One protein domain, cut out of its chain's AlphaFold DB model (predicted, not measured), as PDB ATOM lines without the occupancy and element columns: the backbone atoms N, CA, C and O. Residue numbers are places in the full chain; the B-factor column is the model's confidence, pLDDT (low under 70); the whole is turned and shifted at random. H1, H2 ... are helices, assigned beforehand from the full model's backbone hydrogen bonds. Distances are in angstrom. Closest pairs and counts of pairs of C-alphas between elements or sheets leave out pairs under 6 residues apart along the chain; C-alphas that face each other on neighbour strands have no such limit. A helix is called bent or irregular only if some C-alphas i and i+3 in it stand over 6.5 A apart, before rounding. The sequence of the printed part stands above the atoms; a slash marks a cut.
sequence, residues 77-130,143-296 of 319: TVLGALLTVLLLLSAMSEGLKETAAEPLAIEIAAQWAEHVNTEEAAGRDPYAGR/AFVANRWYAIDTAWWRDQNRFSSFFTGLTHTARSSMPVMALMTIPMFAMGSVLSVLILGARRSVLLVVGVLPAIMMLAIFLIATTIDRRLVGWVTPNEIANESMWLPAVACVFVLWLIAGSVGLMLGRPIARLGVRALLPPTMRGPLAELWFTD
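Overview. This is residues 77 to 130 and 143 to 296 of the 319 residues of an uncharacterized protein of Phycisphaera sp (UniProt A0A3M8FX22). H1a, H3b, H4 and H5b, mostly crossed but with H1a and H3b nearly side by side at 9 degrees, make the core of a long rod. H1b lies toward one end of the rod, and at the other end residues 279 to 284, the end of H5b and the start of its link to H6, stick out. The 208 printed residues hold six named helices, class all helix, loose: radius of gyration of the C-alphas 23.6 A, spans 88 by 30 by 22 A.

Arrangement. H1, residues 77 to 121, H3, 162 to 198, and H5, 238 to 280, each one helix by hydrogen bonds, are bent: 6.7 A between C-alphas 100 and 103, 7.3 A between 176 and 179, and between 245 and 248. H3b touches H5b at a steep tilt of 50 degrees, C-alphas 193 and 269 closest at 3.7 A. In H1a, for instance, every O i to N i+4 pair is within hydrogen-bond range.

Along the chain. C-alpha 77 is at (26.230, -93.332, 139.720), C-alpha 294, in H6, residues 291 to 294, at (11.523, -77.961, 134.391). H2 is residues 154 to 159; H4, 204 to 231, and H5b are irregular.

Size, cuts and confidence. Residues 131 to 142 are cut out, a 20.1 A gap; residues 230 to 234, among others, are under pLDDT 70.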
ATOM      1  N   THR A  77      27.457 -92.607 140.079       97.19
ATOM      2  CA  THR A  77      26.230 -93.332 139.720       97.19
ATOM      3  C   THR A  77      25.960 -93.246 138.218       97.19
ATOM      4  O   THR A  77      25.662 -94.257 137.586       97.19
ATOM      5  N   VAL A  78      26.111 -92.060 137.619       96.19
ATOM      6  CA  VAL A  78      25.960 -91.866 136.168       96.19
ATOM      7  C   VAL A  78      27.025 -92.654 135.403       96.19
ATOM      8  O   VAL A  78      26.691 -93.360 134.454       96.19
ATOM      9  N   LEU A  79      28.287 -92.593 135.837       96.75
ATOM     10  CA  LEU A  79      29.372 -93.362 135.226       96.75
ATOM     11  C   LEU A  79      29.121 -94.874 135.330       96.75
ATOM     12  O   LEU A  79      29.244 -95.589 134.339       96.75
ATOM     13  N   GLY A  80      28.713 -95.352 136.507       97.44
ATOM     14  CA  GLY A  80      28.361 -96.750 136.742       97.44
ATOM     15  C   GLY A  80      27.196 -97.219 135.870       97.44
ATOM     16  O   GLY A  80      27.249 -98.324 135.334       97.44
ATOM     17  N   ALA A  81      26.187 -96.372 135.645       96.81
ATOM     18  CA  ALA A  81      25.089 -96.678 134.731       96.81
ATOM     19  C   ALA A  81      25.572 -96.799 133.274       96.81
ATOM     20  O   ALA A  81      25.200 -97.749 132.588       96.81
ATOM     21  N   LEU A  82      26.445 -95.897 132.810       96.62
ATOM     22  CA  LEU A  82      27.027 -95.966 131.461       96.62
ATOM     23  C   LEU A  82      27.901 -97.213 131.267       96.62
ATOM     24  O   LEU A  82      27.803 -97.873 130.234       96.62
ATOM     25  N   LEU A  83      28.714 -97.570 132.266       96.94
ATOM     26  CA  LEU A  83      29.502 -98.807 132.246       96.94
ATOM     27  C   LEU A  83      28.604-100.046 132.250       96.94
ATOM     28  O   LEU A  83      28.859-100.985 131.504       96.94
ATOM     29  N   THR A  84      27.520-100.031 133.029       97.25
ATOM     30  CA  THR A  84      26.518-101.107 133.015       97.25
ATOM     31  C   THR A  84      25.907-101.277 131.627       97.25
ATOM     32  O   THR A  84      25.767-102.405 131.167       97.25
ATOM     33  N   VAL A  85      25.584-100.180 130.929       97.31
ATOM     34  CA  VAL A  85      25.088-100.235 129.543       97.31
ATOM     35  C   VAL A  85      26.126-100.874 128.627       97.31
ATOM     36  O   VAL A  85      25.788-101.778 127.874       97.31
ATOM     37  N   LEU A  86      27.385-100.438 128.710       97.00
ATOM     38  CA  LEU A  86      28.471-100.987 127.900       97.00
ATOM     39  C   LEU A  86      28.631-102.501 128.118       97.00
ATOM     40  O   LEU A  86      28.658-103.256 127.150       97.00
ATOM     41  N   LEU A  87      28.683-102.949 129.376       96.94
ATOM     42  CA  LEU A  87      28.795-104.369 129.725       96.94
ATOM     43  C   LEU A  87      27.587-105.176 129.250       96.94
ATOM     44  O   LEU A  87      27.755-106.278 128.730       96.94
ATOM     45  N   LEU A  88      26.382-104.621 129.391       97.19
ATOM     46  CA  LEU A  88      25.152-105.245 128.919       97.19
ATOM     47  C   LEU A  88      25.179-105.427 127.394       97.19
ATOM     48  O   LEU A  88      24.919-106.527 126.917       97.19
ATOM     49  N   LEU A  89      25.547-104.391 126.631       96.62
ATOM     50  CA  LEU A  89      25.656-104.474 125.170       96.62
ATOM     51  C   LEU A  89      26.705-105.504 124.731       96.62
ATOM     52  O   LEU A  89      26.447-106.283 123.812       96.62
ATOM     53  N   SER A  90      27.855-105.555 125.407       95.69
ATOM     54  CA  SER A  90      28.883-106.567 125.145       95.69
ATOM     55  C   SER A  90      28.375-107.983 125.422       95.69
ATOM     56  O   SER A  90      28.486-108.843 124.553       95.69
ATOM     57  N   ALA A  91      27.748-108.220 126.580       96.19
ATOM     58  CA  ALA A  91      27.206-109.530 126.945       96.19
ATOM     59  C   ALA A  91      26.110-110.001 125.974       96.19
ATOM     60  O   ALA A  91      26.073-111.163 125.579       96.19
ATOM     61  N   MET A  92      25.234-109.088 125.547       95.69
ATOM     62  CA  MET A  92      24.186-109.390 124.569       95.69
ATOM     63  C   MET A  92      24.763-109.721 123.193       95.69
ATOM     64  O   MET A  92      24.231-110.584 122.502       95.69
ATOM     65  N   SER A  93      25.857-109.067 122.805       94.88
ATOM     66  CA  SER A  93      26.520-109.319 121.522       94.88
ATOM     67  C   SER A  93      27.242-110.656 121.507       94.88
ATOM     68  O   SER A  93      27.146-111.372 120.516       94.88
ATOM     69  N   GLU A  94      27.889-111.022 122.612       93.81
ATOM     70  CA  GLU A  94      28.477-112.349 122.807       93.81
ATOM     71  C   GLU A  94      27.408-113.447 122.760       93.81
ATOM     72  O   GLU A  94      27.521-114.372 121.960       93.81
ATOM     73  N   GLY A  95      26.308-113.297 123.507       93.50
ATOM     74  CA  GLY A  95      25.218-114.278 123.485       93.50
ATOM     75  C   GLY A  95      24.543-114.404 122.113       93.50
ATOM     76  O   GLY A  95      24.209-115.509 121.678       93.50
ATOM     77  N   LEU A  96      24.368-113.287 121.395       93.00
ATOM     78  CA  LEU A  96      23.831-113.306 120.034       93.00
ATOM     79  C   LEU A  96      24.806-113.975 119.059       93.00
ATOM     80  O   LEU A  96      24.372-114.768 118.228       93.00
ATOM     81  N   LYS A  97      26.107-113.689 119.179       91.75
ATOM     82  CA  LYS A  97      27.168-114.305 118.377       91.75
ATOM     83  C   LYS A  97      27.193-115.819 118.569       91.75
ATOM     84  O   LYS A  97      27.177-116.530 117.574       91.75
ATOM     85  N   GLU A  98      27.170-116.315 119.805       91.81
ATOM     86  CA  GLU A  98      27.176-117.760 120.086       91.81
ATOM     87  C   GLU A  98      25.937-118.460 119.508       91.81
ATOM     88  O   GLU A  98      26.056-119.475 118.820       91.81
ATOM     89  N   THR A  99      24.753-117.869 119.707       91.69
ATOM     90  CA  THR A  99      23.482-118.405 119.181       91.69
ATOM     91  C   THR A  99      23.456-118.415 117.645       91.69
ATOM     92  O   THR A  99      22.904-119.323 117.023       91.69
ATOM     93  N   ALA A 100      24.055-117.400 117.020       90.31
ATOM     94  CA  ALA A 100      24.181-117.263 115.571       90.31
ATOM     95  C   ALA A 100      25.230-118.204 114.963       90.31
ATOM     96  O   ALA A 100      25.043-118.719 113.859       90.31
ATOM     97  N   ALA A 101      26.342-118.413 115.670       92.19
ATOM     98  CA  ALA A 101      27.483-119.180 115.193       92.19
ATOM     99  C   ALA A 101      27.211-120.685 115.183       92.19
ATOM    100  O   ALA A 101      27.722-121.379 114.311       92.19
ATOM    101  N   GLU A 102      26.390-121.198 116.102       91.81
ATOM    102  CA  GLU A 102      26.105-122.632 116.212       91.81
ATOM    103  C   GLU A 102      25.607-123.293 114.909       91.81
ATOM    104  O   GLU A 102      26.245-124.255 114.471       91.81
ATOM    105  N   PRO A 103      24.533-122.819 114.242       90.81
ATOM    106  CA  PRO A 103      24.065-123.438 113.001       90.81
ATOM    107  C   PRO A 103      25.106-123.358 111.877       90.81
ATOM    108  O   PRO A 103      25.293-124.327 111.145       90.81
ATOM    109  N   LEU A 104      25.827-122.238 111.781       91.56
ATOM    110  CA  LEU A 104      26.884-122.060 110.788       91.56
ATOM    111  C   LEU A 104      28.068-123.003 111.050       91.56
ATOM    112  O   LEU A 104      28.619-123.575 110.117       91.56
ATOM    113  N   ALA A 105      28.442-123.210 112.312       92.88
ATOM    114  CA  ALA A 105      29.514-124.125 112.686       92.88
ATOM    115  C   ALA A 105      29.174-125.580 112.328       92.88
ATOM    116  O   ALA A 105      30.058-126.325 111.905       92.88
ATOM    117  N   ILE A 106      27.905-125.981 112.469       91.56
ATOM    118  CA  ILE A 106      27.418-127.306 112.051       91.56
ATOM    119  C   ILE A 106      27.503-127.451 110.527       91.56
ATOM    120  O   ILE A 106      27.981-128.474 110.040       91.56
ATOM    121  N   GLU A 107      27.090-126.430 109.774       91.12
ATOM    122  CA  GLU A 107      27.169-126.436 108.309       91.12
ATOM    123  C   GLU A 107      28.622-126.509 107.814       91.12
ATOM    124  O   GLU A 107      28.944-127.344 106.970       91.12
ATOM    125  N   ILE A 108      29.521-125.707 108.392       92.06
ATOM    126  CA  ILE A 108      30.957-125.742 108.075       92.06
ATOM    127  C   ILE A 108      31.544-127.122 108.399       92.06
ATOM    128  O   ILE A 108      32.307-127.669 107.601       92.06
ATOM    129  N   ALA A 109      31.182-127.710 109.544       91.81
ATOM    130  CA  ALA A 109      31.637-129.046 109.916       91.81
ATOM    131  C   ALA A 109      31.139-130.123 108.935       91.81
ATOM    132  O   ALA A 109      31.886-131.050 108.626       91.81
ATOM    133  N   ALA A 110      29.911-129.994 108.423       91.00
ATOM    134  CA  ALA A 110      29.358-130.902 107.420       91.00
ATOM    135  C   ALA A 110      30.071-130.770 106.062       91.00
ATOM    136  O   ALA A 110      30.453-131.782 105.478       91.00
ATOM    137  N   GLN A 111      30.329-129.542 105.600       92.31
ATOM    138  CA  GLN A 111      31.082-129.282 104.362       92.31
ATOM    139  C   GLN A 111      32.517-129.813 104.445       92.31
ATOM    140  O   GLN A 111      33.039-130.388 103.490       92.31
ATOM    141  N   TRP A 112      33.155-129.656 105.606       91.56
ATOM    142  CA  TRP A 112      34.484-130.206 105.844       91.56
ATOM    143  C   TRP A 112      34.485-131.739 105.834       91.56
ATOM    144  O   TRP A 112      35.353-132.343 105.211       91.56
ATOM    145  N   ALA A 113      33.495-132.372 106.469       89.75
ATOM    146  CA  ALA A 113      33.335-133.826 106.445       89.75
ATOM    147  C   ALA A 113      33.186-134.364 105.011       89.75
ATOM    148  O   ALA A 113      33.833-135.343 104.642       89.75
ATOM    149  N   GLU A 114      32.369-133.704 104.188       91.62
ATOM    150  CA  GLU A 114      32.181-134.057 102.778       91.62
ATOM    151  C   GLU A 114      33.480-133.924 101.973       91.62
ATOM    152  O   GLU A 114      33.829-134.823 101.202       91.62
ATOM    153  N   HIS A 115      34.236-132.844 102.191       90.88
ATOM    154  CA  HIS A 115      35.539-132.652 101.559       90.88
ATOM    155  C   HIS A 115      36.529-133.762 101.934       90.88
ATOM    156  O   HIS A 115      37.138-134.353 101.044       90.88
ATOM    157  N   VAL A 116      36.645-134.089 103.226       89.19
ATOM    158  CA  VAL A 116      37.520-135.169 103.713       89.19
ATOM    159  C   VAL A 116      37.149-136.500 103.057       89.19
ATOM    160  O   VAL A 116      38.021-137.161 102.497       89.19
ATOM    161  N   ASN A 117      35.860-136.851 103.037       87.50
ATOM    162  CA  ASN A 117      35.385-138.082 102.402       87.50
ATOM    163  C   ASN A 117      35.685-138.112 100.891       87.50
ATOM    164  O   ASN A 117      36.007-139.165 100.342       87.50
ATOM    165  N   THR A 118      35.598-136.964 100.212       91.75
ATOM    166  CA  THR A 118      35.884-136.849  98.772       91.75
ATOM    167  C   THR A 118      37.373-137.021  98.468       91.75
ATOM    168  O   THR A 118      37.732-137.720  97.520       91.75
ATOM    169  N   GLU A 119      38.249-136.417  99.272       90.62
ATOM    170  CA  GLU A 119      39.703-136.572  99.150       90.62
ATOM    171  C   GLU A 119      40.139-138.017  99.428       90.62
ATOM    172  O   GLU A 119      40.911-138.586  98.651       90.62
ATOM    173  N   GLU A 120      39.576-138.647 100.466       87.38
ATOM    174  CA  GLU A 120      39.830-140.056 100.786       87.38
ATOM    175  C   GLU A 120      39.351-140.996  99.671       87.38
ATOM    176  O   GLU A 120      40.088-141.899  99.269       87.38
ATOM    177  N   ALA A 121      38.161-140.760  99.109       90.62
ATOM    178  CA  ALA A 121      37.654-141.520  97.964       90.62
ATOM    179  C   ALA A 121      38.534-141.359  96.711       90.62
ATOM    180  O   ALA A 121      38.627-142.276  95.894       90.62
ATOM    181  N   ALA A 122      39.214-140.217  96.571       94.81
ATOM    182  CA  ALA A 122      40.196-139.967  95.520       94.81
ATOM    183  C   ALA A 122      41.591-140.555  95.822       94.81
ATOM    184  O   ALA A 122      42.514-140.375  95.025       94.81
ATOM    185  N   GLY A 123      41.772-141.237  96.960       92.62
ATOM    186  CA  GLY A 123      43.059-141.789  97.395       92.62
ATOM    187  C   GLY A 123      44.084-140.724  97.796       92.62
ATOM    188  O   GLY A 123      45.275-141.029  97.899       92.62
ATOM    189  N   ARG A 124      43.651-139.476  97.995       91.19
ATOM    190  CA  ARG A 124      44.486-138.399  98.525       91.19
ATOM    191  C   ARG A 124      44.358-138.390 100.039       91.19
ATOM    192  O   ARG A 124      43.307-138.696 100.590       91.19
ATOM    193  N   ASP A 125      45.446-138.061 100.721       84.25
ATOM    194  CA  ASP A 125      45.384-137.813 102.154       84.25
ATOM    195  C   ASP A 125      45.003-136.336 102.366       84.25
ATOM    196  O   ASP A 125      45.854-135.473 102.127       84.25
ATOM    197  N   PRO A 126      43.777-136.005 102.831       79.81
ATOM    198  CA  PRO A 126      43.397-134.620 103.146       79.81
ATOM    199  C   PRO A 126      44.240-134.028 104.292       79.81
ATOM    200  O   PRO A 126      44.089-132.864 104.675       79.81
ATOM    201  N   TYR A 127      45.137-134.834 104.870       78.75
ATOM    202  CA  TYR A 127      46.084-134.476 105.908       78.75
ATOM    203  C   TYR A 127      47.546-134.391 105.414       78.75
ATOM    204  O   TYR A 127      48.435-134.108 106.225       78.75
ATOM    205  N   ALA A 128      47.811-134.560 104.108       70.88
ATOM    206  CA  ALA A 128      49.149-134.492 103.514       70.88
ATOM    207  C   ALA A 128      49.744-133.073 103.616       70.88
ATOM    208  O   ALA A 128      49.479-132.199 102.799       70.88
ATOM    209  N   GLY A 129      50.555-132.840 104.652       66.62
ATOM    210  CA  GLY A 129      51.150-131.533 104.975       66.62
ATOM    211  C   GLY A 129      51.195-131.212 106.474       66.62
ATOM    212  O   GLY A 129      51.714-130.169 106.868       66.62
ATOM    213  N   ARG A 130      50.664-132.095 107.331       66.12
ATOM    214  CA  ARG A 130      50.500-131.835 108.771       66.12
ATOM    215  C   ARG A 130      51.674-132.329 109.621       66.12
ATOM    216  O   ARG A 130      52.125-133.465 109.495       66.12
ATOM    217  N   ALA A 143      34.106-143.360 111.371       58.66
ATOM    218  CA  ALA A 143      33.489-142.491 110.379       58.66
ATOM    219  C   ALA A 143      33.622-141.036 110.860       58.66
ATOM    220  O   ALA A 143      33.444-140.752 112.046       58.66
ATOM    221  N   PHE A 144      33.943-140.101 109.964       61.69
ATOM    222  CA  PHE A 144      34.065-138.689 110.324       61.69
ATOM    223  C   PHE A 144      32.676-138.112 110.655       61.69
ATOM    224  O   PHE A 144      31.876-137.837 109.761       61.69
ATOM    225  N   VAL A 145      32.364-137.947 111.943       65.88
ATOM    226  CA  VAL A 145      31.126-137.289 112.389       65.88
ATOM    227  C   VAL A 145      31.328-135.776 112.315       65.88
ATOM    228  O   VAL A 145      32.308-135.254 112.833       65.88
ATOM    229  N   ALA A 146      30.412-135.035 111.694       74.06
ATOM    230  CA  ALA A 146      30.483-133.575 111.691       74.06
ATOM    231  C   ALA A 146      30.371-133.035 113.133       74.06
ATOM    232  O   ALA A 146      29.295-133.038 113.728       74.06
ATOM    233  N   ASN A 147      31.486-132.572 113.707       82.06
ATOM    234  CA  ASN A 147      31.530-131.935 115.024       82.06
ATOM    235  C   ASN A 147      32.109-130.525 114.892       82.06
ATOM    236  O   ASN A 147      33.183-130.328 114.322       82.06
ATOM    237  N   ARG A 148      31.419-129.546 115.481       85.31
ATOM    238  CA  ARG A 148      31.810-128.128 115.467       85.31
ATOM    239  C   ARG A 148      33.158-127.827 116.138       85.31
ATOM    240  O   ARG A 148      33.684-126.731 115.970       85.31
ATOM    241  N   TRP A 149      33.691-128.771 116.912       85.25
ATOM    242  CA  TRP A 149      34.956-128.642 117.640       85.25
ATOM    243  C   TRP A 149      36.140-129.334 116.952       85.25
ATOM    244  O   TRP A 149      37.246-129.312 117.490       85.25
ATOM    245  N   TYR A 150      35.939-129.960 115.786       84.19
ATOM    246  CA  TYR A 150      37.046-130.586 115.062       84.19
ATOM    247  C   TYR A 150      37.954-129.563 114.394       84.19
ATOM    248  O   TYR A 150      37.527-128.482 114.017       84.19
ATOM    249  N   ALA A 151      39.235-129.894 114.261       84.81
ATOM    250  CA  ALA A 151      40.194-128.993 113.645       84.81
ATOM    251  C   ALA A 151      40.024-129.033 112.120       84.81
ATOM    252  O   ALA A 151      40.112-130.100 111.506       84.81
ATOM    253  N   ILE A 152      39.800-127.869 111.516       86.62
ATOM    254  CA  ILE A 152      39.721-127.682 110.065       86.62
ATOM    255  C   ILE A 152      41.040-127.097 109.561       86.62
ATOM    256  O   ILE A 152      41.689-126.298 110.242       86.62
ATOM    257  N   ASP A 153      41.430-127.491 108.348       86.25
ATOM    258  CA  ASP A 153      42.549-126.865 107.655       86.25
ATOM    259  C   ASP A 153      42.210-125.416 107.257       86.25
ATOM    260  O   ASP A 153      41.282-125.140 106.490       86.25
ATOM    261  N   THR A 154      43.002-124.471 107.766       85.00
ATOM    262  CA  THR A 154      42.864-123.049 107.433       85.00
ATOM    263  C   THR A 154      43.052-122.757 105.942       85.00
ATOM    264  O   THR A 154      42.491-121.769 105.469       85.00
ATOM    265  N   ALA A 155      43.819-123.570 105.203       87.56
ATOM    266  CA  ALA A 155      44.001-123.414 103.761       87.56
ATOM    267  C   ALA A 155      42.696-123.717 103.015       87.56
ATOM    268  O   ALA A 155      42.190-122.847 102.313       87.56
ATOM    269  N   TRP A 156      42.082-124.873 103.288       89.06
ATOM    270  CA  TRP A 156      40.774-125.229 102.732       89.06
ATOM    271  C   TRP A 156      39.709-124.168 103.029       89.06
ATOM    272  O   TRP A 156      38.963-123.775 102.134       89.06
ATOM    273  N   TRP A 157      39.661-123.656 104.267       90.19
ATOM    274  CA  TRP A 157      38.693-122.617 104.637       90.19
ATOM    275  C   TRP A 157      38.937-121.279 103.918       90.19
ATOM    276  O   TRP A 157      37.997-120.527 103.651       90.19
ATOM    277  N   ARG A 158      40.193-120.935 103.607       89.12
ATOM    278  CA  ARG A 158      40.510-119.723 102.828       89.12
ATOM    279  C   ARG A 158      39.988-119.805 101.399       89.12
ATOM    280  O   ARG A 158      39.610-118.760 100.875       89.12
ATOM    281  N   ASP A 159      39.928-121.005 100.832       91.69
ATOM    282  CA  ASP A 159      39.435-121.235  99.473       91.69
ATOM    283  C   ASP A 159      37.899-121.278  99.396       91.69
ATOM    284  O   ASP A 159      37.325-121.156  98.312       91.69
ATOM    285  N   GLN A 160      37.206-121.396 100.537       93.12
ATOM    286  CA  GLN A 160      35.745-121.341 100.577       93.12
ATOM    287  C   GLN A 160      35.213-119.932 100.296       93.12
ATOM    288  O   GLN A 160      35.788-118.913 100.695       93.12
ATOM    289  N   ASN A 161      34.041-119.860  99.659       89.75
ATOM    290  CA  ASN A 161      33.350-118.597  99.415       89.75
ATOM    291  C   ASN A 161      32.770-118.025 100.723       89.75
ATOM    292  O   ASN A 161      31.600-118.215 101.058       89.75
ATOM    293  N   ARG A 162      33.588-117.262 101.455       86.19
ATOM    294  CA  ARG A 162      33.210-116.632 102.734       86.19
ATOM    295  C   ARG A 162      31.972-115.746 102.631       86.19
ATOM    296  O   ARG A 162      31.261-115.569 103.616       86.19
ATOM    297  N   PHE A 163      31.710-115.187 101.450       88.00
ATOM    298  CA  PHE A 163      30.559-114.323 101.235       88.00
ATOM    299  C   PHE A 163      29.250-115.113 101.307       88.00
ATOM    300  O   PHE A 163      28.331-114.684 101.996       88.00
ATOM    301  N   SER A 164      29.157-116.292 100.682       85.69
ATOM    302  CA  SER A 164      27.940-117.111 100.787       85.69
ATOM    303  C   SER A 164      27.703-117.589 102.218       85.69
ATOM    304  O   SER A 164      26.594-117.434 102.723       85.69
ATOM    305  N   SER A 165      28.746-118.064 102.908       81.31
ATOM    306  CA  SER A 165      28.648-118.490 104.313       81.31
ATOM    307  C   SER A 165      28.194-117.352 105.233       81.31
ATOM    308  O   SER A 165      27.420-117.574 106.163       81.31
ATOM    309  N   PHE A 166      28.612-116.115 104.945       84.00
ATOM    310  CA  PHE A 166      28.162-114.928 105.666       84.00
ATOM    311  C   PHE A 166      26.654-114.681 105.511       84.00
ATOM    312  O   PHE A 166      25.967-114.488 106.514       84.00
ATOM    313  N   PHE A 167      26.111-114.713 104.287       87.88
ATOM    314  CA  PHE A 167      24.671-114.503 104.068       87.88
ATOM    315  C   PHE A 167      23.826-115.645 104.627       87.88
ATOM    316  O   PHE A 167      22.792-115.385 105.246       87.88
ATOM    317  N   THR A 168      24.276-116.891 104.474       83.75
ATOM    318  CA  THR A 168      23.618-118.046 105.093       83.75
ATOM    319  C   THR A 168      23.573-117.873 106.610       83.75
ATOM    320  O   THR A 168      22.487-117.890 107.193       83.75
ATOM    321  N   GLY A 169      24.706-117.547 107.239       79.06
ATOM    322  CA  GLY A 169      24.771-117.243 108.669       79.06
ATOM    323  C   GLY A 169      23.838-116.100 109.081       79.06
ATOM    324  O   GLY A 169      23.115-116.225 110.067       79.06
ATOM    325  N   LEU A 170      23.758-115.021 108.298       84.56
ATOM    326  CA  LEU A 170      22.884-113.879 108.585       84.56
ATOM    327  C   LEU A 170      21.393-114.244 108.518       84.56
ATOM    328  O   LEU A 170      20.623-113.839 109.388       84.56
ATOM    329  N   THR A 171      20.978-115.040 107.530       86.94
ATOM    330  CA  THR A 171      19.584-115.510 107.425       86.94
ATOM    331  C   THR A 171      19.213-116.473 108.552       86.94
ATOM    332  O   THR A 171      18.135-116.337 109.141       86.94
ATOM    333  N   HIS A 172      20.115-117.391 108.911       80.06
ATOM    334  CA  HIS A 172      19.931-118.279 110.057       80.06
ATOM    335  C   HIS A 172      19.849-117.491 111.358       80.06
ATOM    336  O   HIS A 172      18.903-117.695 112.111       80.06
ATOM    337  N   THR A 173      20.757-116.537 111.567       78.56
ATOM    338  CA  THR A 173      20.765-115.636 112.727       78.56
ATOM    339  C   THR A 173      19.455-114.879 112.832       78.56
ATOM    340  O   THR A 173      18.817-114.901 113.880       78.56
ATOM    341  N   ALA A 174      19.011-114.248 111.743       85.00
ATOM    342  CA  ALA A 174      17.759-113.506 111.729       85.00
ATOM    343  C   ALA A 174      16.585-114.401 112.150       85.00
ATOM    344  O   ALA A 174      15.768-113.995 112.972       85.00
ATOM    345  N   ARG A 175      16.518-115.637 111.645       87.31
ATOM    346  CA  ARG A 175      15.421-116.564 111.946       87.31
ATOM    347  C   ARG A 175      15.488-117.158 113.354       87.31
ATOM    348  O   ARG A 175      14.460-117.220 114.022       87.31
ATOM    349  N   SER A 176      16.658-117.615 113.796       85.50
ATOM    350  CA  SER A 176      16.831-118.305 115.082       85.50
ATOM    351  C   SER A 176      16.895-117.337 116.259       85.50
ATOM    352  O   SER A 176      16.401-117.642 117.341       85.50
ATOM    353  N   SER A 177      17.457-116.148 116.040       88.50
ATOM    354  CA  SER A 177      17.725-115.177 117.098       88.50
ATOM    355  C   SER A 177      16.623-114.133 117.245       88.50
ATOM    356  O   SER A 177      16.660-113.351 118.189       88.50
ATOM    357  N   MET A 178      15.603-114.130 116.382       91.25
ATOM    358  CA  MET A 178      14.444-113.233 116.478       91.25
ATOM    359  C   MET A 178      13.794-113.216 117.880       91.25
ATOM    360  O   MET A 178      13.594-112.124 118.417       91.25
ATOM    361  N   PRO A 179      13.511-114.368 118.528       91.88
ATOM    362  CA  PRO A 179      12.955-114.386 119.884       91.88
ATOM    363  C   PRO A 179      13.907-113.789 120.926       91.88
ATOM    364  O   PRO A 179      13.479-113.045 121.809       91.88
ATOM    365  N   VAL A 180      15.207-114.073 120.796       91.69
ATOM    366  CA  VAL A 180      16.249-113.541 121.683       91.69
ATOM    367  C   VAL A 180      16.347-112.025 121.516       91.69
ATOM    368  O   VAL A 180      16.274-111.298 122.501       91.69
ATOM    369  N   MET A 181      16.403-111.529 120.278       93.12
ATOM    370  CA  MET A 181      16.416-110.101 119.960       93.12
ATOM    371  C   MET A 181      15.166-109.388 120.488       93.12
ATOM    372  O   MET A 181      15.274-108.301 121.050       93.12
ATOM    373  N   ALA A 182      13.986-110.002 120.366       94.69
ATOM    374  CA  ALA A 182      12.754-109.455 120.927       94.69
ATOM    375  C   ALA A 182      12.841-109.331 122.455       94.69
ATOM    376  O   ALA A 182      12.557-108.263 122.999       94.69
ATOM    377  N   LEU A 183      13.306-110.373 123.149       95.25
ATOM    378  CA  LEU A 183      13.492-110.349 124.601       95.25
ATOM    379  C   LEU A 183      14.530-109.299 125.035       95.25
ATOM    380  O   LEU A 183      14.344-108.612 126.036       95.25
ATOM    381  N   MET A 184      15.586-109.129 124.240       95.94
ATOM    382  CA  MET A 184      16.655-108.150 124.435       95.94
ATOM    383  C   MET A 184      16.186-106.687 124.339       95.94
ATOM    384  O   MET A 184      16.804-105.810 124.947       95.94
ATOM    385  N   THR A 185      15.073-106.393 123.656       96.88
ATOM    386  CA  THR A 185      14.535-105.017 123.595       96.88
ATOM    387  C   THR A 185      14.121-104.481 124.964       96.88
ATOM    388  O   THR A 185      14.283-103.290 125.229       96.88
ATOM    389  N   ILE A 186      13.629-105.353 125.851       97.12
ATOM    390  CA  ILE A 186      13.119-104.986 127.176       97.12
ATOM    391  C   ILE A 186      14.222-104.376 128.058       97.12
ATOM    392  O   ILE A 186      14.048-103.235 128.500       97.12
ATOM    393  N   PRO A 187      15.362-105.053 128.318       97.31
ATOM    394  CA  PRO A 187      16.426-104.471 129.130       97.31
ATOM    395  C   PRO A 187      17.056-103.236 128.472       97.31
ATOM    396  O   PRO A 187      17.400-102.293 129.184       97.31
ATOM    397  N   MET A 188      17.143-103.177 127.137       97.94
ATOM    398  CA  MET A 188      17.641-101.985 126.433       97.94
ATOM    399  C   MET A 188      16.732-100.770 126.644       97.94
ATOM    400  O   MET A 188      17.203 -99.688 126.997       97.94
ATOM    401  N   PHE A 189      15.421-100.956 126.486       98.19
ATOM    402  CA  PHE A 189      14.427 -99.920 126.744       98.19
ATOM    403  C   PHE A 189      14.444 -99.470 128.211       98.19
ATOM    404  O   PHE A 189      14.419 -98.268 128.497       98.19
ATOM    405  N   ALA A 190      14.508-100.422 129.146       97.62
ATOM    406  CA  ALA A 190      14.565-100.134 130.575       97.62
ATOM    407  C   ALA A 190      15.814 -99.314 130.923       97.62
ATOM    408  O   ALA A 190      15.714 -98.290 131.599       97.62
ATOM    409  N   MET A 191      16.976 -99.704 130.398       97.56
ATOM    410  CA  MET A 191      18.231 -99.004 130.645       97.56
ATOM    411  C   MET A 191      18.243 -97.599 130.028       97.56
ATOM    412  O   MET A 191      18.628 -96.636 130.693       97.56
ATOM    413  N   GLY A 192      17.740 -97.445 128.798       97.62
ATOM    414  CA  GLY A 192      17.533 -96.131 128.187       97.62
ATOM    415  C   GLY A 192      16.599 -95.249 129.026       97.62
ATOM    416  O   GLY A 192      16.874 -94.069 129.248       97.62
ATOM    417  N   SER A 193      15.534 -95.831 129.582       97.75
ATOM    418  CA  SER A 193      14.604 -95.120 130.465       97.75
ATOM    419  C   SER A 193      15.268 -94.652 131.762       97.75
ATOM    420  O   SER A 193      15.069 -93.507 132.170       97.75
ATOM    421  N   VAL A 194      16.096 -95.499 132.382       97.12
ATOM    422  CA  VAL A 194      16.870 -95.155 133.584       97.12
ATOM    423  C   VAL A 194      17.868 -94.035 133.288       97.12
ATOM    424  O   VAL A 194      17.895 -93.040 134.011       97.12
ATOM    425  N   LEU A 195      18.628 -94.127 132.193       97.25
ATOM    426  CA  LEU A 195      19.567 -93.075 131.782       97.25
ATOM    427  C   LEU A 195      18.868 -91.731 131.519       97.25
ATOM    428  O   LEU A 195      19.397 -90.681 131.884       97.25
ATOM    429  N   SER A 196      17.654 -91.757 130.957       97.12
ATOM    430  CA  SER A 196      16.828 -90.561 130.733       97.12
ATOM    431  C   SER A 196      16.576 -89.757 132.015       97.12
ATOM    432  O   SER A 196      16.552 -88.521 131.998       97.12
ATOM    433  N   VAL A 197      16.378 -90.480 133.123       96.88
ATOM    434  CA  VAL A 197      16.089 -89.937 134.456       96.88
ATOM    435  C   VAL A 197      17.368 -89.635 135.225       96.88
ATOM    436  O   VAL A 197      17.408 -88.669 135.976       96.88
ATOM    437  N   LEU A 198      18.428 -90.423 135.046       96.44
ATOM    438  CA  LEU A 198      19.705 -90.124 135.682       96.44
ATOM    439  C   LEU A 198      20.276 -88.812 135.151       96.44
ATOM    440  O   LEU A 198      20.740 -88.009 135.948       96.44
ATOM    441  N   ILE A 199      20.181 -88.532 133.850       95.94
ATOM    442  CA  ILE A 199      20.766 -87.339 133.218       95.94
ATOM    443  C   ILE A 199      19.714 -86.221 133.094       95.94
ATOM    444  O   ILE A 199      19.360 -85.778 131.998       95.94
ATOM    445  N   LEU A 200      19.181 -85.763 134.231       91.94
ATOM    446  CA  LEU A 200      18.108 -84.758 134.292       91.94
ATOM    447  C   LEU A 200      18.471 -83.434 133.603       91.94
ATOM    448  O   LEU A 200      17.662 -82.908 132.848       91.94
ATOM    449  N   GLY A 201      19.701 -82.942 133.754       89.88
ATOM    450  CA  GLY A 201      20.112 -81.637 133.214       89.88
ATOM    451  C   GLY A 201      20.345 -81.575 131.698       89.88
ATOM    452  O   GLY A 201      20.513 -80.488 131.146       89.88
ATOM    453  N   ALA A 202      20.374 -82.709 130.993       94.38
ATOM    454  CA  ALA A 202      20.654 -82.709 129.559       94.38
ATOM    455  C   ALA A 202      19.409 -82.368 128.726       94.38
ATOM    456  O   ALA A 202      18.303 -82.862 128.976       94.38
ATOM    457  N   ARG A 203      19.597 -81.576 127.661       94.38
ATOM    458  CA  ARG A 203      18.591 -81.428 126.594       94.38
ATOM    459  C   ARG A 203      18.388 -82.776 125.898       94.38
ATOM    460  O   ARG A 203      19.320 -83.568 125.799       94.38
ATOM    461  N   ARG A 204      17.193 -83.018 125.349       94.00
ATOM    462  CA  ARG A 204      16.848 -84.299 124.700       94.00
ATOM    463  C   ARG A 204      17.823 -84.714 123.594       94.00
ATOM    464  O   ARG A 204      18.160 -85.886 123.506       94.00
ATOM    465  N   SER A 205      18.313 -83.766 122.795       94.94
ATOM    466  CA  SER A 205      19.317 -84.038 121.758       94.94
ATOM    467  C   SER A 205      20.649 -84.514 122.343       94.94
ATOM    468  O   SER A 205      21.203 -85.502 121.877       94.94
ATOM    469  N   VAL A 206      21.132 -83.862 123.405       95.75
ATOM    470  CA  VAL A 206      22.359 -84.258 124.116       95.75
ATOM    471  C   VAL A 206      22.194 -85.640 124.741       95.75
ATOM    472  O   VAL A 206      23.112 -86.448 124.704       95.75
ATOM    473  N   LEU A 207      21.008 -85.934 125.269       94.56
ATOM    474  CA  LEU A 207      20.707 -87.219 125.885       94.56
ATOM    475  C   LEU A 207      20.753 -88.378 124.874       94.56
ATOM    476  O   LEU A 207      21.259 -89.444 125.209       94.56
ATOM    477  N   LEU A 208      20.307 -88.156 123.631       95.31
ATOM    478  CA  LEU A 208      20.479 -89.130 122.546       95.31
ATOM    479  C   LEU A 208      21.959 -89.330 122.204       95.31
ATOM    480  O   LEU A 208      22.405 -90.466 122.120       95.31
ATOM    481  N   VAL A 209      22.744 -88.253 122.088       96.50
ATOM    482  CA  VAL A 209      24.192 -88.354 121.821       96.50
ATOM    483  C   VAL A 209      24.907 -89.148 122.921       96.50
ATOM    484  O   VAL A 209      25.676 -90.059 122.624       96.50
ATOM    485  N   VAL A 210      24.613 -88.855 124.192       94.88
ATOM    486  CA  VAL A 210      25.177 -89.593 125.335       94.88
ATOM    487  C   VAL A 210      24.717 -91.051 125.335       94.88
ATOM    488  O   VAL A 210      25.508 -91.934 125.646       94.88
ATOM    489  N   GLY A 211      23.470 -91.322 124.947       93.19
ATOM    490  CA  GLY A 211      22.944 -92.678 124.813       93.19
ATOM    491  C   GLY A 211      23.611 -93.501 123.709       93.19
ATOM    492  O   GLY A 211      23.771 -94.709 123.860       93.19
ATOM    493  N   VAL A 212      24.032 -92.866 122.615       95.56
ATOM    494  CA  VAL A 212      24.723 -93.525 121.493       95.56
ATOM    495  C   VAL A 212      26.188 -93.835 121.827       95.56
ATOM    496  O   VAL A 212      26.748 -94.804 121.315       95.56
ATOM    497  N   LEU A 213      26.811 -93.060 122.718       95.62
ATOM    498  CA  LEU A 213      28.237 -93.168 123.031       95.62
ATOM    499  C   LEU A 213      28.666 -94.565 123.535       95.62
ATOM    500  O   LEU A 213      29.627 -95.092 122.974       95.62
ATOM    501  N   PRO A 214      27.974 -95.229 124.486       94.69
ATOM    502  CA  PRO A 214      28.297 -96.603 124.884       94.69
ATOM    503  C   PRO A 214      28.261 -97.601 123.726       94.69
ATOM    504  O   PRO A 214      29.092 -98.501 123.668       94.69
ATOM    505  N   ALA A 215      27.336 -97.430 122.780       94.06
ATOM    506  CA  ALA A 215      27.210 -98.316 121.630       94.06
ATOM    507  C   ALA A 215      28.356 -98.113 120.625       94.06
ATOM    508  O   ALA A 215      28.892 -99.083 120.097       94.06
ATOM    509  N   ILE A 216      28.791 -96.863 120.413       96.44
ATOM    510  CA  ILE A 216      29.989 -96.561 119.612       96.44
ATOM    511  C   ILE A 216      31.243 -97.119 120.291       96.44
ATOM    512  O   ILE A 216      32.074 -97.733 119.628       96.44
ATOM    513  N   MET A 217      31.384 -96.928 121.607       96.00
ATOM    514  CA  MET A 217      32.515 -97.468 122.367       96.00
ATOM    515  C   MET A 217      32.566 -98.991 122.286       96.00
ATOM    516  O   MET A 217      33.635 -99.549 122.065       96.00
ATOM    517  N   MET A 218      31.419 -99.653 122.424       95.75
ATOM    518  CA  MET A 218      31.295-101.096 122.262       95.75
ATOM    519  C   MET A 218      31.761-101.530 120.866       95.75
ATOM    520  O   MET A 218      32.688-102.328 120.763       95.75
ATOM    521  N   LEU A 219      31.228-100.930 119.797       93.81
ATOM    522  CA  LEU A 219      31.661-101.219 118.427       93.81
ATOM    523  C   LEU A 219      33.178-101.028 118.247       93.81
ATOM    524  O   LEU A 219      33.841-101.881 117.658       93.81
ATOM    525  N   ALA A 220      33.742 -99.946 118.787       95.25
ATOM    526  CA  ALA A 220      35.176 -99.673 118.719       95.25
ATOM    527  C   ALA A 220      36.014-100.726 119.466       95.25
ATOM    528  O   ALA A 220      37.014-101.193 118.927       95.25
ATOM    529  N   ILE A 221      35.599-101.134 120.672       93.00
ATOM    530  CA  ILE A 221      36.274-102.181 121.456       93.00
ATOM    531  C   ILE A 221      36.296-103.498 120.677       93.00
ATOM    532  O   ILE A 221      37.345-104.134 120.594       93.00
ATOM    533  N   PHE A 222      35.178-103.882 120.059       91.19
ATOM    534  CA  PHE A 222      35.105-105.104 119.257       91.19
ATOM    535  C   PHE A 222      35.959-105.023 117.987       91.19
ATOM    536  O   PHE A 222      36.689-105.966 117.681       91.19
ATOM    537  N   LEU A 223      35.956-103.882 117.289       91.12
ATOM    538  CA  LEU A 223      36.844-103.663 116.144       91.12
ATOM    539  C   LEU A 223      38.318-103.806 116.548       91.12
ATOM    540  O   LEU A 223      39.071-104.489 115.859       91.12
ATOM    541  N   ILE A 224      38.720-103.249 117.692       91.50
ATOM    542  CA  ILE A 224      40.084-103.400 118.215       91.50
ATOM    543  C   ILE A 224      40.373-104.866 118.561       91.50
ATOM    544  O   ILE A 224      41.393-105.395 118.120       91.50
ATOM    545  N   ALA A 225      39.479-105.546 119.283       87.94
ATOM    546  CA  ALA A 225      39.656-106.948 119.670       87.94
ATOM    547  C   ALA A 225      39.899-107.854 118.448       87.94
ATOM    548  O   ALA A 225      40.817-108.672 118.455       87.94
ATOM    549  N   THR A 226      39.169-107.627 117.352       84.50
ATOM    550  CA  THR A 226      39.310-108.424 116.119       84.50
ATOM    551  C   THR A 226      40.640-108.218 115.395       84.50
ATOM    552  O   THR A 226      41.078-109.090 114.647       84.50
ATOM    553  N   THR A 227      41.324-107.092 115.621       84.94
ATOM    554  CA  THR A 227      42.676-106.882 115.076       84.94
ATOM    555  C   THR A 227      43.753-107.625 115.865       84.94
ATOM    556  O   THR A 227      44.796-107.956 115.301       84.94
ATOM    557  N   ILE A 228      43.504-107.908 117.148       83.81
ATOM    558  CA  ILE A 228      44.459-108.568 118.047       83.81
ATOM    559  C   ILE A 228      44.431-110.091 117.849       83.81
ATOM    560  O   ILE A 228      45.491-110.716 117.820       83.81
ATOM    561  N   ASP A 229      43.246-110.674 117.647       74.88
ATOM    562  CA  ASP A 229      43.034-112.132 117.654       74.88
ATOM    563  C   ASP A 229      43.539-112.861 116.387       74.88
ATOM    564  O   ASP A 229      43.791-114.064 116.381       74.88
ATOM    565  N   ARG A 230      43.816-112.131 115.297       63.16
ATOM    566  CA  ARG A 230      44.244-112.691 113.992       63.16
ATOM    567  C   ARG A 230      45.641-113.335 113.956       63.16
ATOM    568  O   ARG A 230      46.173-113.581 112.875       63.16
ATOM    569  N   ARG A 231      46.278-113.591 115.104       61.34
ATOM    570  CA  ARG A 231      47.640-114.158 115.191       61.34
ATOM    571  C   ARG A 231      47.690-115.666 115.453       61.34
ATOM    572  O   ARG A 231      48.784-116.197 115.630       61.34
ATOM    573  N   LEU A 232      46.559-116.367 115.451       55.31
ATOM    574  CA  LEU A 232      46.533-117.813 115.672       55.31
ATOM    575  C   LEU A 232      46.894-118.568 114.380       55.31
ATOM    576  O   LEU A 232      46.120-118.654 113.430       55.31
ATOM    577  N   VAL A 233      48.126-119.079 114.335       59.22
ATOM    578  CA  VAL A 233      48.664-119.907 113.248       59.22
ATOM    579  C   VAL A 233      48.459-121.380 113.602       59.22
ATOM    580  O   VAL A 233      48.926-121.827 114.645       59.22
ATOM    581  N   GLY A 234      47.813-122.142 112.715       67.56
ATOM    582  CA  GLY A 234      47.825-123.608 112.748       67.56
ATOM    583  C   GLY A 234      46.465-124.232 112.463       67.56
ATOM    584  O   GLY A 234      46.239-124.741 111.371       67.56
ATOM    585  N   TRP A 235      45.571-124.191 113.446       70.62
ATOM    586  CA  TRP A 235      44.318-124.943 113.440       70.62
ATOM    587  C   TRP A 235      43.195-124.081 113.977       70.62
ATOM    588  O   TRP A 235      43.392-123.362 114.953       70.62
ATOM    589  N   VAL A 236      42.036-124.177 113.336       86.81
ATOM    590  CA  VAL A 236      40.817-123.498 113.767       86.81
ATOM    591  C   VAL A 236      39.678-124.498 113.800       86.81
ATOM    592  O   VAL A 236      39.608-125.420 112.984       86.81
ATOM    593  N   THR A 237      38.783-124.325 114.753       90.12
ATOM    594  CA  THR A 237      37.545-125.097 114.814       90.12
ATOM    595  C   THR A 237      36.457-124.437 113.957       90.12
ATOM    596  O   THR A 237      36.457-123.211 113.801       90.12
ATOM    597  N   PRO A 238      35.484-125.198 113.416       91.06
ATOM    598  CA  PRO A 238      34.301-124.644 112.764       91.06
ATOM    599  C   PRO A 238      33.600-123.609 113.644       91.06
ATOM    600  O   PRO A 238      33.106-122.605 113.141       91.06
ATOM    601  N   ASN A 239      33.590-123.826 114.963       92.12
ATOM    602  CA  ASN A 239      33.028-122.884 115.922       92.12
ATOM    603  C   ASN A 239      33.796-121.553 115.973       92.12
ATOM    604  O   ASN A 239      33.174-120.496 115.989       92.12
ATOM    605  N   GLU A 240      35.129-121.569 115.980       91.19
ATOM    606  CA  GLU A 240      35.943-120.342 115.925       91.19
ATOM    607  C   GLU A 240      35.730-119.595 114.607       91.19
ATOM    608  O   GLU A 240      35.474-118.392 114.623       91.19
ATOM    609  N   ILE A 241      35.733-120.314 113.480       91.12
ATOM    610  CA  ILE A 241      35.446-119.748 112.156       91.12
ATOM    611  C   ILE A 241      34.056-119.096 112.125       91.12
ATOM    612  O   ILE A 241      33.890-117.976 111.626       91.12
ATOM    613  N   ALA A 242      33.040-119.798 112.629       92.25
ATOM    614  CA  ALA A 242      31.673-119.301 112.659       92.25
ATOM    615  C   ALA A 242      31.562-118.063 113.558       92.25
ATOM    616  O   ALA A 242      30.968-117.066 113.150       92.25
ATOM    617  N   ASN A 243      32.199-118.071 114.731       90.94
ATOM    618  CA  ASN A 243      32.265-116.908 115.617       90.94
ATOM    619  C   ASN A 243      32.971-115.711 114.956       90.94
ATOM    620  O   ASN A 243      32.467-114.588 115.031       90.94
ATOM    621  N   GLU A 244      34.088-115.934 114.253       89.75
ATOM    622  CA  GLU A 244      34.799-114.891 113.497       89.75
ATOM    623  C   GLU A 244      33.963-114.358 112.317       89.75
ATOM    624  O   GLU A 244      34.083-113.199 111.916       89.75
ATOM    625  N   SER A 245      33.069-115.172 111.765       89.12
ATOM    626  CA  SER A 245      32.170-114.738 110.692       89.12
ATOM    627  C   SER A 245      30.955-113.971 111.229       89.12
ATOM    628  O   SER A 245      30.455-113.062 110.565       89.12
ATOM    629  N   MET A 246      30.483-114.315 112.433       90.88
ATOM    630  CA  MET A 246      29.233-113.804 113.010       90.88
ATOM    631  C   MET A 246      29.402-112.625 113.975       90.88
ATOM    632  O   MET A 246      28.407-111.957 114.262       90.88
ATOM    633  N   TRP A 247      30.612-112.306 114.455       90.56
ATOM    634  CA  TRP A 247      30.777-111.215 115.429       90.56
ATOM    635  C   TRP A 247      30.298-109.861 114.885       90.56
ATOM    636  O   TRP A 247      29.551-109.172 115.573       90.56
ATOM    637  N   LEU A 248      30.667-109.476 113.655       90.81
ATOM    638  CA  LEU A 248      30.298-108.164 113.111       90.81
ATOM    639  C   LEU A 248      28.778-108.047 112.895       90.81
ATOM    640  O   LEU A 248      28.211-107.051 113.353       90.81
ATOM    641  N   PRO A 249      28.087-109.037 112.288       90.56
ATOM    642  CA  PRO A 249      26.626-109.072 112.260       90.56
ATOM    643  C   PRO A 249      25.985-108.991 113.645       90.56
ATOM    644  O   PRO A 249      25.068-108.195 113.834       90.56
ATOM    645  N   ALA A 250      26.466-109.767 114.621       91.38
ATOM    646  CA  ALA A 250      25.898-109.785 115.966       91.38
ATOM    647  C   ALA A 250      26.034-108.417 116.654       91.38
ATOM    648  O   ALA A 250      25.047-107.862 117.141       91.38
ATOM    649  N   VAL A 251      27.232-107.829 116.615       93.31
ATOM    650  CA  VAL A 251      27.517-106.490 117.152       93.31
ATOM    651  C   VAL A 251      26.667-105.428 116.452       93.31
ATOM    652  O   VAL A 251      26.062-104.590 117.118       93.31
ATOM    653  N   ALA A 252      26.565-105.471 115.120       92.50
ATOM    654  CA  ALA A 252      25.749-104.532 114.353       92.50
ATOM    655  C   ALA A 252      24.256-104.653 114.696       92.50
ATOM    656  O   ALA A 252      23.586-103.640 114.884       92.50
ATOM    657  N   CYS A 253      23.740-105.876 114.840       93.44
ATOM    658  CA  CYS A 253      22.363-106.128 115.257       93.44
ATOM    659  C   CYS A 253      22.079-105.554 116.648       93.44
ATOM    660  O   CYS A 253      21.094-104.836 116.815       93.44
ATOM    661  N   VAL A 254      22.943-105.812 117.634       95.50
ATOM    662  CA  VAL A 254      22.800-105.264 118.996       95.50
ATOM    663  C   VAL A 254      22.916-103.741 118.997       95.50
ATOM    664  O   VAL A 254      22.132-103.070 119.668       95.50
ATOM    665  N   PHE A 255      23.835-103.179 118.209       95.81
ATOM    666  CA  PHE A 255      23.989-101.737 118.039       95.81
ATOM    667  C   PHE A 255      22.712-101.095 117.484       95.81
ATOM    668  O   PHE A 255      22.192-100.149 118.074       95.81
ATOM    669  N   VAL A 256      22.160-101.630 116.391       95.69
ATOM    670  CA  VAL A 256      20.903-101.146 115.797       95.69
ATOM    671  C   VAL A 256      19.743-101.302 116.778       95.69
ATOM    672  O   VAL A 256      18.947-100.377 116.946       95.69
ATOM    673  N   LEU A 257      19.665-102.436 117.476       96.19
ATOM    674  CA  LEU A 257      18.627-102.681 118.474       96.19
ATOM    675  C   LEU A 257      18.694-101.658 119.614       96.19
ATOM    676  O   LEU A 257      17.660-101.126 120.013       96.19
ATOM    677  N   TRP A 258      19.897-101.318 120.083       97.56
ATOM    678  CA  TRP A 258      20.108-100.264 121.073       97.56
ATOM    679  C   TRP A 258      19.731 -98.882 120.538       97.56
ATOM    680  O   TRP A 258      19.037 -98.128 121.222       97.56
ATOM    681  N   LEU A 259      20.121 -98.552 119.302       96.44
ATOM    682  CA  LEU A 259      19.735 -97.290 118.669       96.44
ATOM    683  C   LEU A 259      18.218 -97.128 118.579       96.44
ATOM    684  O   LEU A 259      17.734 -96.004 118.670       96.44
ATOM    685  N   ILE A 260      17.466 -98.217 118.430       97.12
ATOM    686  CA  ILE A 260      16.004 -98.182 118.389       97.12
ATOM    687  C   ILE A 260      15.437 -98.223 119.813       97.12
ATOM    688  O   ILE A 260      14.894 -97.230 120.297       97.12
ATOM    689  N   ALA A 261      15.572 -99.352 120.513       97.88
ATOM    690  CA  ALA A 261      14.936 -99.590 121.808       97.88
ATOM    691  C   ALA A 261      15.502 -98.687 122.914       97.88
ATOM    692  O   ALA A 261      14.740 -98.116 123.698       97.88
ATOM    693  N   GLY A 262      16.824 -98.508 122.947       97.38
ATOM    694  CA  GLY A 262      17.505 -97.616 123.883       97.38
ATOM    695  C   GLY A 262      17.106 -96.158 123.667       97.38
ATOM    696  O   GLY A 262      16.736 -95.490 124.631       97.38
ATOM    697  N   SER A 263      17.066 -95.672 122.420       96.81
ATOM    698  CA  SER A 263      16.600 -94.305 122.118       96.81
ATOM    699  C   SER A 263      15.132 -94.090 122.469       96.81
ATOM    700  O   SER A 263      14.779 -93.058 123.042       96.81
ATOM    701  N   VAL A 264      14.268 -95.070 122.192       97.62
ATOM    702  CA  VAL A 264      12.857 -95.016 122.603       97.62
ATOM    703  C   VAL A 264      12.748 -94.959 124.131       97.62
ATOM    704  O   VAL A 264      12.013 -94.122 124.658       97.62
ATOM    705  N   GLY A 265      13.538 -95.758 124.854       97.94
ATOM    706  CA  GLY A 265      13.655 -95.684 126.314       97.94
ATOM    707  C   GLY A 265      14.130 -94.314 126.794       97.94
ATOM    708  O   GLY A 265      13.520 -93.707 127.668       97.94
ATOM    709  N   LEU A 266      15.161 -93.759 126.161       97.31
ATOM    710  CA  LEU A 266      15.692 -92.429 126.458       97.31
ATOM    711  C   LEU A 266      14.644 -91.321 126.259       97.31
ATOM    712  O   LEU A 266      14.599 -90.363 127.036       97.31
ATOM    713  N   MET A 267      13.766 -91.448 125.262       97.00
ATOM    714  CA  MET A 267      12.692 -90.484 124.997       97.00
ATOM    715  C   MET A 267      11.494 -90.641 125.944       97.00
ATOM    716  O   MET A 267      10.914 -89.636 126.373       97.00
ATOM    717  N   LEU A 268      11.114 -91.878 126.272       97.75
ATOM    718  CA  LEU A 268       9.934 -92.186 127.086       97.75
ATOM    719  C   LEU A 268      10.221 -92.254 128.592       97.75
ATOM    720  O   LEU A 268       9.295 -92.077 129.384       97.75
ATOM    721  N   GLY A 269      11.482 -92.400 129.000       97.44
ATOM    722  CA  GLY A 269      11.888 -92.539 130.399       97.44
ATOM    723  C   GLY A 269      11.427 -91.385 131.287       97.44
ATOM    724  O   GLY A 269      10.745 -91.608 132.285       97.44
ATOM    725  N   ARG A 270      11.694 -90.130 130.901       97.06
ATOM    726  CA  ARG A 270      11.205 -88.939 131.632       97.06
ATOM    727  C   ARG A 270       9.668 -88.871 131.728       97.06
ATOM    728  O   ARG A 270       9.153 -88.630 132.821       97.06
ATOM    729  N   PRO A 271       8.889 -89.030 130.635       97.62
ATOM    730  CA  PRO A 271       7.434 -89.181 130.715       97.62
ATOM    731  C   PRO A 271       6.965 -90.266 131.693       97.62
ATOM    732  O   PRO A 271       6.101 -89.974 132.522       97.62
ATOM    733  N   ILE A 272       7.554 -91.463 131.633       97.88
ATOM    734  CA  ILE A 272       7.212 -92.597 132.504       97.88
ATOM    735  C   ILE A 272       7.524 -92.262 133.965       97.88
ATOM    736  O   ILE A 272       6.666 -92.433 134.827       97.88
ATOM    737  N   ALA A 273       8.693 -91.685 134.246       97.56
ATOM    738  CA  ALA A 273       9.071 -91.259 135.590       97.56
ATOM    739  C   ALA A 273       8.097 -90.219 136.161       97.56
ATOM    740  O   ALA A 273       7.664 -90.333 137.305       97.56
ATOM    741  N   ARG A 274       7.666 -89.238 135.356       97.31
ATOM    742  CA  ARG A 274       6.642 -88.266 135.778       97.31
ATOM    743  C   ARG A 274       5.296 -88.915 136.063       97.31
ATOM    744  O   ARG A 274       4.619 -88.491 137.000       97.31
ATOM    745  N   LEU A 275       4.889 -89.894 135.257       97.38
ATOM    746  CA  LEU A 275       3.663 -90.652 135.498       97.38
ATOM    747  C   LEU A 275       3.769 -91.425 136.818       97.38
ATOM    748  O   LEU A 275       2.871 -91.314 137.647       97.38
ATOM    749  N   GLY A 276       4.899 -92.096 137.055       96.88
ATOM    750  CA  GLY A 276       5.193 -92.795 138.305       96.88
ATOM    751  C   GLY A 276       5.151 -91.868 139.520       96.88
ATOM    752  O   GLY A 276       4.444 -92.149 140.481       96.88
ATOM    753  N   VAL A 277       5.805 -90.704 139.455       96.38
ATOM    754  CA  VAL A 277       5.762 -89.693 140.529       96.38
ATOM    755  C   VAL A 277       4.336 -89.190 140.773       96.38
ATOM    756  O   VAL A 277       3.947 -88.968 141.917       96.38
ATOM    757  N   ARG A 278       3.524 -89.016 139.724       95.62
ATOM    758  CA  ARG A 278       2.117 -88.608 139.875       95.62
ATOM    759  C   ARG A 278       1.253 -89.694 140.509       95.62
ATOM    760  O   ARG A 278       0.375 -89.345 141.294       95.62
ATOM    761  N   ALA A 279       1.490 -90.954 140.159       96.62
ATOM    762  CA  ALA A 279       0.732 -92.093 140.660       96.62
ATOM    763  C   ALA A 279       1.102 -92.449 142.109       96.62
ATOM    764  O   ALA A 279       0.218 -92.728 142.910       96.62
ATOM    765  N   LEU A 280       2.395 -92.409 142.448       97.19
ATOM    766  CA  LEU A 280       2.914 -92.895 143.730       97.19
ATOM    767  C   LEU A 280       3.018 -91.811 144.807       97.19
ATOM    768  O   LEU A 280       2.871 -92.121 145.985       97.19
ATOM    769  N   LEU A 281       3.293 -90.553 144.437       94.62
ATOM    770  CA  LEU A 281       3.568 -89.496 145.414       94.62
ATOM    771  C   LEU A 281       2.409 -88.498 145.549       94.62
ATOM    772  O   LEU A 281       1.895 -87.987 144.534       94.62
ATOM    773  N   PRO A 282       2.032 -88.139 146.797       91.19
ATOM    774  CA  PRO A 282       1.048 -87.101 147.029       91.19
ATOM    775  C   PRO A 282       1.574 -85.756 146.501       91.19
ATOM    776  O   PRO A 282       2.783 -85.508 146.507       91.19
ATOM    777  N   PRO A 283       0.686 -84.848 146.063       88.25
ATOM    778  CA  PRO A 283       1.064 -83.567 145.462       88.25
ATOM    779  C   PRO A 283       2.039 -82.723 146.293       88.25
ATOM    780  O   PRO A 283       2.891 -82.045 145.726       88.25
ATOM    781  N   THR A 284       1.958 -82.799 147.623       83.62
ATOM    782  CA  THR A 284       2.825 -82.065 148.558       83.62
ATOM    783  C   THR A 284       4.286 -82.520 148.523       83.62
ATOM    784  O   THR A 284       5.173 -81.721 148.800       83.62
ATOM    785  N   MET A 285       4.561 -83.769 148.132       89.94
ATOM    786  CA  MET A 285       5.915 -84.339 148.068       89.94
ATOM    787  C   MET A 285       6.573 -84.197 146.688       89.94
ATOM    788  O   MET A 285       7.695 -84.651 146.489       89.94
ATOM    789  N   ARG A 286       5.901 -83.571 145.714       91.44
ATOM    790  CA  ARG A 286       6.416 -83.448 144.337       91.44
ATOM    791  C   ARG A 286       7.418 -82.308 144.161       91.44
ATOM    792  O   ARG A 286       8.140 -82.303 143.171       91.44
ATOM    793  N   GLY A 287       7.480 -81.372 145.110       88.00
ATOM    794  CA  GLY A 287       8.368 -80.203 145.065       88.00
ATOM    795  C   GLY A 287       9.848 -80.551 144.840       88.00
ATOM    796  O   GLY A 287      10.431 -80.039 143.889       88.00
ATOM    797  N   PRO A 288      10.448 -81.474 145.618       89.44
ATOM    798  CA  PRO A 288      11.837 -81.902 145.416       89.44
ATOM    799  C   PRO A 288      12.118 -82.542 144.048       89.44
ATOM    800  O   PRO A 288      13.261 -82.582 143.610       89.44
ATOM    801  N   LEU A 289      11.081 -83.037 143.365       93.56
ATOM    802  CA  LEU A 289      11.170 -83.688 142.058       93.56
ATOM    803  C   LEU A 289      10.736 -82.765 140.908       93.56
ATOM    804  O   LEU A 289      10.584 -83.228 139.777       93.56
ATOM    805  N   ALA A 290      10.537 -81.468 141.169       91.25
ATOM    806  CA  ALA A 290      10.080 -80.501 140.171       91.25
ATOM    807  C   ALA A 290      11.016 -80.394 138.955       91.25
ATOM    808  O   ALA A 290      10.559 -80.124 137.842       91.25
ATOM    809  N   GLU A 291      12.298 -80.713 139.137       91.56
ATOM    810  CA  GLU A 291      13.305 -80.739 138.076       91.56
ATOM    811  C   GLU A 291      12.915 -81.662 136.900       91.56
ATOM    812  O   GLU A 291      13.164 -81.337 135.740       91.56
ATOM    813  N   LEU A 292      12.184 -82.762 137.148       93.56
ATOM    814  CA  LEU A 292      11.651 -83.648 136.093       93.56
ATOM    815  C   LEU A 292      10.690 -82.938 135.117       93.56
ATOM    816  O   LEU A 292      10.443 -83.420 134.004       93.56
ATOM    817  N   TRP A 293      10.088 -81.826 135.537       95.06
ATOM    818  CA  TRP A 293       9.210 -81.003 134.707       95.06
ATOM    819  C   TRP A 293       9.969 -79.840 134.079       95.06
ATOM    820  O   TRP A 293       9.847 -79.635 132.868       95.06
ATOM    821  N   PHE A 294      10.790 -79.137 134.862       93.06
ATOM    822  CA  PHE A 294      11.523 -77.961 134.391       93.06
ATOM    823  C   PHE A 294      12.552 -78.283 133.308       93.06
ATOM    824  O   PHE A 294      12.664 -77.537 132.341       93.06
ATOM    825  N   THR A 295      13.198 -79.447 133.379       91.88
ATOM    826  CA  THR A 295      14.136 -79.931 132.345       91.88
ATOM    827  C   THR A 295      13.499 -80.098 130.960       91.88
ATOM    828  O   THR A 295      14.191 -80.068 129.944       91.88
ATOM    829  N   ASP A 296      12.175 -80.246 130.905       92.94
ATOM    830  CA  ASP A 296      11.375 -80.348 129.683       92.94
ATOM    831  C   ASP A 296      10.565 -79.060 129.401       92.94
ATOM    832  O   ASP A 296       9.653 -79.092 128.573       92.94
TER     833      ASP A 296